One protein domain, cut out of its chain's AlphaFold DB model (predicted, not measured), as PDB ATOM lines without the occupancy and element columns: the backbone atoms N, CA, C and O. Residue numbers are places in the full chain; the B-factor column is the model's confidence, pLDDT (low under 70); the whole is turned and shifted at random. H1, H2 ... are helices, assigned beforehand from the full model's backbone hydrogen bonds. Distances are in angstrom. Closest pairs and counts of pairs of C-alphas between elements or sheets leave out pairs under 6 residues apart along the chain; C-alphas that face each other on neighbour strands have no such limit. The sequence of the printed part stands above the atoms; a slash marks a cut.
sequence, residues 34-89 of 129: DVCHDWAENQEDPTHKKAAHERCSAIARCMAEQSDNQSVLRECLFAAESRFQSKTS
ATOM      1  N   ASP A  34      20.741 -41.180 -41.253       74.25
ATOM      2  CA  ASP A  34      21.567 -40.156 -41.898       74.25
ATOM      3  C   ASP A  34      20.746 -38.956 -42.394       74.25
ATOM      4  O   ASP A  34      21.083 -37.819 -42.089       74.25
ATOM      5  N   VAL A  35      19.606 -39.185 -43.056       77.69
ATOM      6  CA  VAL A  35      18.718 -38.107 -43.534       77.69
ATOM      7  C   VAL A  35      18.096 -37.340 -42.364       77.69
ATOM      8  O   VAL A  35      17.897 -36.129 -42.449       77.69
ATOM      9  N   CYS A  36      17.818 -38.017 -41.247       77.62
ATOM     10  CA  CYS A  36      17.365 -37.343 -40.031       77.62
ATOM     11  C   CYS A  36      18.458 -36.420 -39.472       77.62
ATOM     12  O   CYS A  36      18.177 -35.281 -39.099       77.62
ATOM     13  N   HIS A  37      19.710 -36.883 -39.433       80.75
ATOM     14  CA  HIS A  37      20.824 -36.059 -38.973       80.75
ATOM     15  C   HIS A  37      21.137 -34.896 -39.919       80.75
ATOM     16  O   HIS A  37      21.389 -33.798 -39.431       80.75
ATOM     17  N   ASP A  38      21.026 -35.088 -41.232       80.56
ATOM     18  CA  ASP A  38      21.147 -34.001 -42.209       80.56
ATOM     19  C   ASP A  38      20.050 -32.943 -42.010       80.56
ATOM     20  O   ASP A  38      20.313 -31.743 -42.057       80.56
ATOM     21  N   TRP A  39      18.811 -33.357 -41.724       81.56
ATOM     22  CA  TRP A  39      17.740 -32.428 -41.349       81.56
ATOM     23  C   TRP A  39      18.051 -31.684 -40.041       81.56
ATOM     24  O   TRP A  39      17.869 -30.468 -39.968       81.56
ATOM     25  N   ALA A  40      18.563 -32.386 -39.025       80.31
ATOM     26  CA  ALA A  40      18.946 -31.777 -37.754       80.31
ATOM     27  C   ALA A  40      20.049 -30.719 -37.933       80.31
ATOM     28  O   ALA A  40      19.987 -29.655 -37.317       80.31
ATOM     29  N   GLU A  41      21.019 -30.972 -38.816       80.50
ATOM     30  CA  GLU A  41      22.097 -30.034 -39.133       80.50
ATOM     31  C   GLU A  41      21.596 -28.728 -39.768       80.50
ATOM     32  O   GLU A  41      22.215 -27.682 -39.541       80.50
ATOM     33  N   ASN A  42      20.476 -28.785 -40.499       77.50
ATOM     34  CA  ASN A  42      19.859 -27.660 -41.208       77.50
ATOM     35  C   ASN A  42      18.920 -26.798 -40.343       77.50
ATOM     36  O   ASN A  42      18.352 -25.832 -40.844       77.50
ATOM     37  N   GLN A  43      18.757 -27.110 -39.054       76.75
ATOM     38  CA  GLN A  43      17.947 -26.297 -38.146       76.75
ATOM     39  C   GLN A  43      18.624 -24.947 -37.846       76.75
ATOM     40  O   GLN A  43      19.778 -24.905 -37.413       76.75
ATOM     41  N   GLU A  44      17.890 -23.845 -38.042       73.94
ATOM     42  CA  GLU A  44      18.397 -22.476 -37.842       73.94
ATOM     43  C   GLU A  44      18.656 -22.147 -36.360       73.94
ATOM     44  O   GLU A  44      19.636 -21.475 -36.031       73.94
ATOM     45  N   ASP A  45      17.801 -22.638 -35.454       77.25
ATOM     46  CA  ASP A  45      17.961 -22.446 -34.010       77.25
ATOM     47  C   ASP A  45      18.912 -23.516 -33.430       77.25
ATOM     48  O   ASP A  45      18.633 -24.715 -33.544       77.25
ATOM     49  N   PRO A  46      20.016 -23.135 -32.754       74.69
ATOM     50  CA  PRO A  46      20.965 -24.087 -32.170       74.69
ATOM     51  C   PRO A  46      20.345 -25.003 -31.095       74.69
ATOM     52  O   PRO A  46      20.802 -26.133 -30.899       74.69
ATOM     53  N   THR A  47      19.298 -24.548 -30.409       74.94
ATOM     54  CA  THR A  47      18.505 -25.331 -29.451       74.94
ATOM     55  C   THR A  47      17.690 -26.394 -30.178       74.94
ATOM     56  O   THR A  47      17.703 -27.561 -29.776       74.94
ATOM     57  N   HIS A  48      17.035 -26.015 -31.279       79.19
ATOM     58  CA  HIS A  48      16.260 -26.943 -32.106       79.19
ATOM     59  C   HIS A  48      17.165 -27.945 -32.811       79.19
ATOM     60  O   HIS A  48      16.864 -29.134 -32.799       79.19
ATOM     61  N   LYS A  49      18.326 -27.502 -33.303       79.44
ATOM     62  CA  LYS A  49      19.383 -28.357 -33.851       79.44
ATOM     63  C   LYS A  49      19.795 -29.437 -32.860       79.44
ATOM     64  O   LYS A  49      19.725 -30.627 -33.165       79.44
ATOM     65  N   LYS A  50      20.156 -29.061 -31.629       79.88
ATOM     66  CA  LYS A  50      20.534 -30.040 -30.598       79.88
ATOM     67  C   LYS A  50      19.399 -31.024 -30.293       79.88
ATOM     68  O   LYS A  50      19.639 -32.230 -30.245       79.88
ATOM     69  N   ALA A  51      18.175 -30.531 -30.106       78.06
ATOM     70  CA  ALA A  51      17.012 -31.381 -29.850       78.06
ATOM     71  C   ALA A  51      16.715 -32.325 -31.031       78.06
ATOM     72  O   ALA A  51      16.366 -33.487 -30.819       78.06
ATOM     73  N   ALA A  52      16.911 -31.860 -32.265       80.12
ATOM     74  CA  ALA A  52      16.761 -32.640 -33.485       80.12
ATOM     75  C   ALA A  52      17.797 -33.776 -33.568       80.12
ATOM     76  O   ALA A  52      17.422 -34.919 -33.830       80.12
ATOM     77  N   HIS A  53      19.071 -33.529 -33.239       83.38
ATOM     78  CA  HIS A  53      20.082 -34.597 -33.173       83.38
ATOM     79  C   HIS A  53      19.758 -35.652 -32.109       83.38
ATOM     80  O   HIS A  53      19.940 -36.852 -32.341       83.38
ATOM     81  N   GLU A  54      19.268 -35.226 -30.943       85.31
ATOM     82  CA  GLU A  54      18.850 -36.140 -29.875       85.31
ATOM     83  C   GLU A  54      17.650 -36.998 -30.305       85.31
ATOM     84  O   GLU A  54      17.631 -38.202 -30.040       85.31
ATOM     85  N   ARG A  55      16.689 -36.406 -31.026       85.06
ATOM     86  CA  ARG A  55      15.553 -37.115 -31.632       85.06
ATOM     87  C   ARG A  55      16.025 -38.174 -32.626       85.06
ATOM     88  O   ARG A  55      15.636 -39.331 -32.495       85.06
ATOM     89  N   CYS A  56      16.889 -37.811 -33.572       85.06
ATOM     90  CA  CYS A  56      17.404 -38.744 -34.579       85.06
ATOM     91  C   CYS A  56      18.171 -39.914 -33.950       85.06
ATOM     92  O   CYS A  56      17.962 -41.068 -34.323       85.06
ATOM     93  N   SER A  57      18.968 -39.639 -32.913       88.31
ATOM     94  CA  SER A  57      19.676 -40.679 -32.154       88.31
ATOM     95  C   SER A  57      18.707 -41.622 -31.429       88.31
ATOM     96  O   SER A  57      18.919 -42.835 -31.388       88.31
ATOM     97  N   ALA A  58      17.622 -41.083 -30.860       86.06
ATOM     98  CA  ALA A  58      16.598 -41.884 -30.198       86.06
ATOM     99  C   ALA A  58      15.835 -42.770 -31.194       86.06
ATOM    100  O   ALA A  58      15.636 -43.948 -30.911       86.06
ATOM    101  N   ILE A  59      15.480 -42.245 -32.371       83.88
ATOM    102  CA  ILE A  59      14.841 -43.013 -33.449       83.88
ATOM    103  C   ILE A  59      15.744 -44.167 -33.898       83.88
ATOM    104  O   ILE A  59      15.288 -45.309 -33.952       83.88
ATOM    105  N   ALA A  60      17.034 -43.901 -34.137       85.06
ATOM    106  CA  ALA A  60      18.007 -44.927 -34.512       85.06
ATOM    107  C   ALA A  60      18.064 -46.066 -33.484       85.06
ATOM    108  O   ALA A  60      18.042 -47.246 -33.837       85.06
ATOM    109  N   ARG A  61      18.069 -45.709 -32.195       85.88
ATOM    110  CA  ARG A  61      18.037 -46.673 -31.096       85.88
ATOM    111  C   ARG A  61      16.726 -47.461 -31.055       85.88
ATOM    112  O   ARG A  61      16.775 -48.678 -30.918       85.88
ATOM    113  N   CYS A  62      15.576 -46.802 -31.200       83.62
ATOM    114  CA  CYS A  62      14.274 -47.474 -31.249       83.62
ATOM    115  C   CYS A  62      14.240 -48.521 -32.369       83.62
ATOM    116  O   CYS A  62      13.825 -49.654 -32.142       83.62
ATOM    117  N   MET A  63      14.733 -48.163 -33.557       80.88
ATOM    118  CA  MET A  63      14.798 -49.072 -34.701       80.88
ATOM    119  C   MET A  63      15.775 -50.233 -34.481       80.88
ATOM    120  O   MET A  63      15.475 -51.345 -34.897       80.88
ATOM    121  N   ALA A  64      16.916 -50.004 -33.823       82.75
ATOM    122  CA  ALA A  64      17.910 -51.045 -33.559       82.75
ATOM    123  C   ALA A  64      17.501 -52.018 -32.438       82.75
ATOM    124  O   ALA A  64      17.827 -53.200 -32.508       82.75
ATOM    125  N   GLU A  65      16.817 -51.531 -31.398       79.50
ATOM    126  CA  GLU A  65      16.482 -52.321 -30.203       79.50
ATOM    127  C   GLU A  65      15.096 -52.978 -30.273       79.50
ATOM    128  O   GLU A  65      14.875 -53.980 -29.599       79.50
ATOM    129  N   GLN A  66      14.153 -52.420 -31.043       72.81
ATOM    130  CA  GLN A  66      12.733 -52.806 -30.990       72.81
ATOM    131  C   GLN A  66      12.145 -53.197 -32.356       72.81
ATOM    132  O   GLN A  66      10.925 -53.285 -32.486       72.81
ATOM    133  N   SER A  67      12.976 -53.460 -33.375       66.06
ATOM    134  CA  SER A  67      12.527 -53.792 -34.744       66.06
ATOM    135  C   SER A  67      11.514 -54.936 -34.813       66.06
ATOM    136  O   SER A  67      10.635 -54.936 -35.673       66.06
ATOM    137  N   ASP A  68      11.627 -55.895 -33.895       67.31
ATOM    138  CA  ASP A  68      10.863 -57.143 -33.924       67.31
ATOM    139  C   ASP A  68       9.516 -57.030 -33.187       67.31
ATOM    140  O   ASP A  68       8.670 -57.921 -33.287       67.31
ATOM    141  N   ASN A  69       9.281 -55.922 -32.470       76.19
ATOM    142  CA  ASN A  69       8.031 -55.640 -31.771       76.19
ATOM    143  C   ASN A  69       7.458 -54.286 -32.204       76.19
ATOM    144  O   ASN A  69       7.796 -53.234 -31.664       76.19
ATOM    145  N   GLN A  70       6.522 -54.328 -33.152       70.88
ATOM    146  CA  GLN A  70       5.949 -53.124 -33.757       70.88
ATOM    147  C   GLN A  70       5.228 -52.196 -32.766       70.88
ATOM    148  O   GLN A  70       5.236 -50.984 -32.973       70.88
ATOM    149  N   SER A  71       4.612 -52.730 -31.703       70.44
ATOM    150  CA  SER A  71       3.935 -51.898 -30.695       70.44
ATOM    151  C   SER A  71       4.953 -51.093 -29.895       70.44
ATOM    152  O   SER A  71       4.848 -49.873 -29.790       70.44
ATOM    153  N   VAL A  72       5.994 -51.771 -29.408       71.75
ATOM    154  CA  VAL A  72       7.055 -51.153 -28.604       71.75
ATOM    155  C   VAL A  72       7.901 -50.200 -29.449       71.75
ATOM    156  O   VAL A  72       8.270 -49.120 -28.989       71.75
ATOM    157  N   LEU A  73       8.156 -50.550 -30.713       73.25
ATOM    158  CA  LEU A  73       8.803 -49.658 -31.672       73.25
ATOM    159  C   LEU A  73       8.007 -48.360 -31.834       73.25
ATOM    160  O   LEU A  73       8.576 -47.276 -31.725       73.25
ATOM    161  N   ARG A  74       6.690 -48.461 -32.045       73.06
ATOM    162  CA  ARG A  74       5.811 -47.298 -32.201       73.06
ATOM    163  C   ARG A  74       5.824 -46.413 -30.954       73.06
ATOM    164  O   ARG A  74       6.016 -45.209 -31.082       73.06
ATOM    165  N   GLU A  75       5.686 -46.992 -29.766       78.31
ATOM    166  CA  GLU A  75       5.758 -46.254 -28.494       78.31
ATOM    167  C   GLU A  75       7.100 -45.529 -28.316       78.31
ATOM    168  O   GLU A  75       7.138 -44.361 -27.929       78.31
ATOM    169  N   CYS A  76       8.206 -46.194 -28.655       79.25
ATOM    170  CA  CYS A  76       9.546 -45.618 -28.570       79.25
ATOM    171  C   CYS A  76       9.711 -44.409 -29.505       79.25
ATOM    172  O   CYS A  76      10.232 -43.366 -29.101       79.25
ATOM    173  N   LEU A  77       9.210 -44.519 -30.737       81.25
ATOM    174  CA  LEU A  77       9.234 -43.440 -31.725       81.25
ATOM    175  C   LEU A  77       8.374 -42.245 -31.289       81.25
ATOM    176  O   LEU A  77       8.828 -41.104 -31.370       81.25
ATOM    177  N   PHE A  78       7.178 -42.495 -30.749       79.69
ATOM    178  CA  PHE A  78       6.333 -41.446 -30.169       79.69
ATOM    179  C   PHE A  78       7.013 -40.739 -28.996       79.69
ATOM    180  O   PHE A  78       6.953 -39.515 -28.892       79.69
ATOM    181  N   ALA A  79       7.694 -41.482 -28.122       81.25
ATOM    182  CA  ALA A  79       8.422 -40.890 -27.007       81.25
ATOM    183  C   ALA A  79       9.585 -39.997 -27.481       81.25
ATOM    184  O   ALA A  79       9.853 -38.963 -26.866       81.25
ATOM    185  N   ALA A  80      10.273 -40.371 -28.565       81.50
ATOM    186  CA  ALA A  80      11.320 -39.548 -29.170       81.50
ATOM    187  C   ALA A  80      10.756 -38.239 -29.751       81.50
ATOM    188  O   ALA A  80      11.318 -37.170 -29.511       81.50
ATOM    189  N   GLU A  81       9.621 -38.318 -30.447       80.56
ATOM    190  CA  GLU A  81       8.919 -37.162 -31.010       80.56
ATOM    191  C   GLU A  81       8.400 -36.215 -29.917       80.56
ATOM    192  O   GLU A  81       8.687 -35.022 -29.934       80.56
ATOM    193  N   SER A  82       7.727 -36.751 -28.899       78.31
ATOM    194  CA  SER A  82       7.196 -35.955 -27.787       78.31
ATOM    195  C   SER A  82       8.306 -35.217 -27.025       78.31
ATOM    196  O   SER A  82       8.158 -34.052 -26.656       78.31
ATOM    197  N   ARG A  83       9.473 -35.853 -26.847       80.75
ATOM    198  CA  ARG A  83      10.650 -35.202 -26.249       80.75
ATOM    199  C   ARG A  83      11.190 -34.074 -27.114       80.75
ATOM    200  O   ARG A  83      11.561 -33.041 -26.559       80.75
ATOM    201  N   PHE A  84      11.245 -34.262 -28.429       80.94
ATOM    202  CA  PHE A  84      11.642 -33.203 -29.351       80.94
ATOM    203  C   PHE A  84      10.708 -32.001 -29.212       80.94
ATOM    204  O   PHE A  84      11.173 -30.919 -28.865       80.94
ATOM    205  N   GLN A  85       9.397 -32.224 -29.326       77.62
ATOM    206  CA  GLN A  85       8.385 -31.177 -29.179       77.62
ATOM    207  C   GLN A  85       8.442 -30.485 -27.813       77.62
ATOM    208  O   GLN A  85       8.310 -29.271 -27.739       77.62
ATOM    209  N   SER A  86       8.721 -31.211 -26.725       79.56
ATOM    210  CA  SER A  86       8.874 -30.606 -25.391       79.56
ATOM    211  C   SER A  86      10.058 -29.637 -25.277       79.56
ATOM    212  O   SER A  86      10.060 -28.768 -24.409       79.56
ATOM    213  N   LYS A  87      11.082 -29.806 -26.123       78.88
ATOM    214  CA  LYS A  87      12.301 -28.987 -26.118       78.88
ATOM    215  C   LYS A  87      12.256 -27.853 -27.134       78.88
ATOM    216  O   LYS A  87      12.981 -26.880 -26.954       78.88
ATOM    217  N   THR A  88      11.464 -28.001 -28.193       73.25
ATOM    218  CA  THR A  88      11.376 -27.037 -29.298       73.25
ATOM    219  C   THR A  88      10.079 -26.237 -29.303       73.25
ATOM    220  O   THR A  88      10.032 -25.156 -29.880       73.25
ATOM    221  N   SER A  89       9.032 -26.706 -28.624       67.38
ATOM    222  CA  SER A  89       7.824 -25.918 -28.418       67.38
ATOM    223  C   SER A  89       7.977 -25.032 -27.186       67.38
ATOM    224  O   SER A  89       8.164 -25.515 -26.069       67.38
TER     225      SER A  89
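AT A GLANCE: This is residues 34 to 89 of the 129 residues of an uncharacterized protein of uncultured bacterium (UniProt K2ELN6). The chain folds back twice into a flat zigzag of three antiparallel helices, with long H2 in the middle, H3 beside it along most of its length and short H1 on its other side, beside residues 48 to 56. The printed part has 56 residues, with H1, H2 and H3 in that order and no named strand: all helix. It is compact, with a radius of gyration of the C-alphas of 11.6 A and spans of 36 by 23 by 10 A.

IN THESE COORDINATES: Find C-alpha 34 at (21.567, -40.156, -41.898); from there H1 runs to residue 41, 10.5 A. H2, residues 46 to 66, covers 29.9 A. H3, residues 70 to 88, covers 27.0 A and ends at (11.376, -27.037, -29.298).

HOW THE PARTS SIT: H1 and H2, a helical hairpin, touch through residues 48 to 56 of H2 alone; look at the closest C-alphas, Ala 40 and Ala 52, 4.9 A apart. Their tilt is shallow, 20 degrees, opposite ways. H2 and H3, also a hairpin, touch, closest at the C-alphas of Gln 66 and Leu 73, 5.1 A; their shallow tilt is 9 degrees, opposite ways. H1 and H3 are apart. In H1, H2 and H3 every O i to N i+4 pair is within hydrogen-bond range.

THE WHOLE: The C-alphas farthest apart, Glu 44 and Asp 68, are 35.7 A apart. The printed part has no cut, and both links are tight. Residues 67, 68 and 89 have pLDDT under 70.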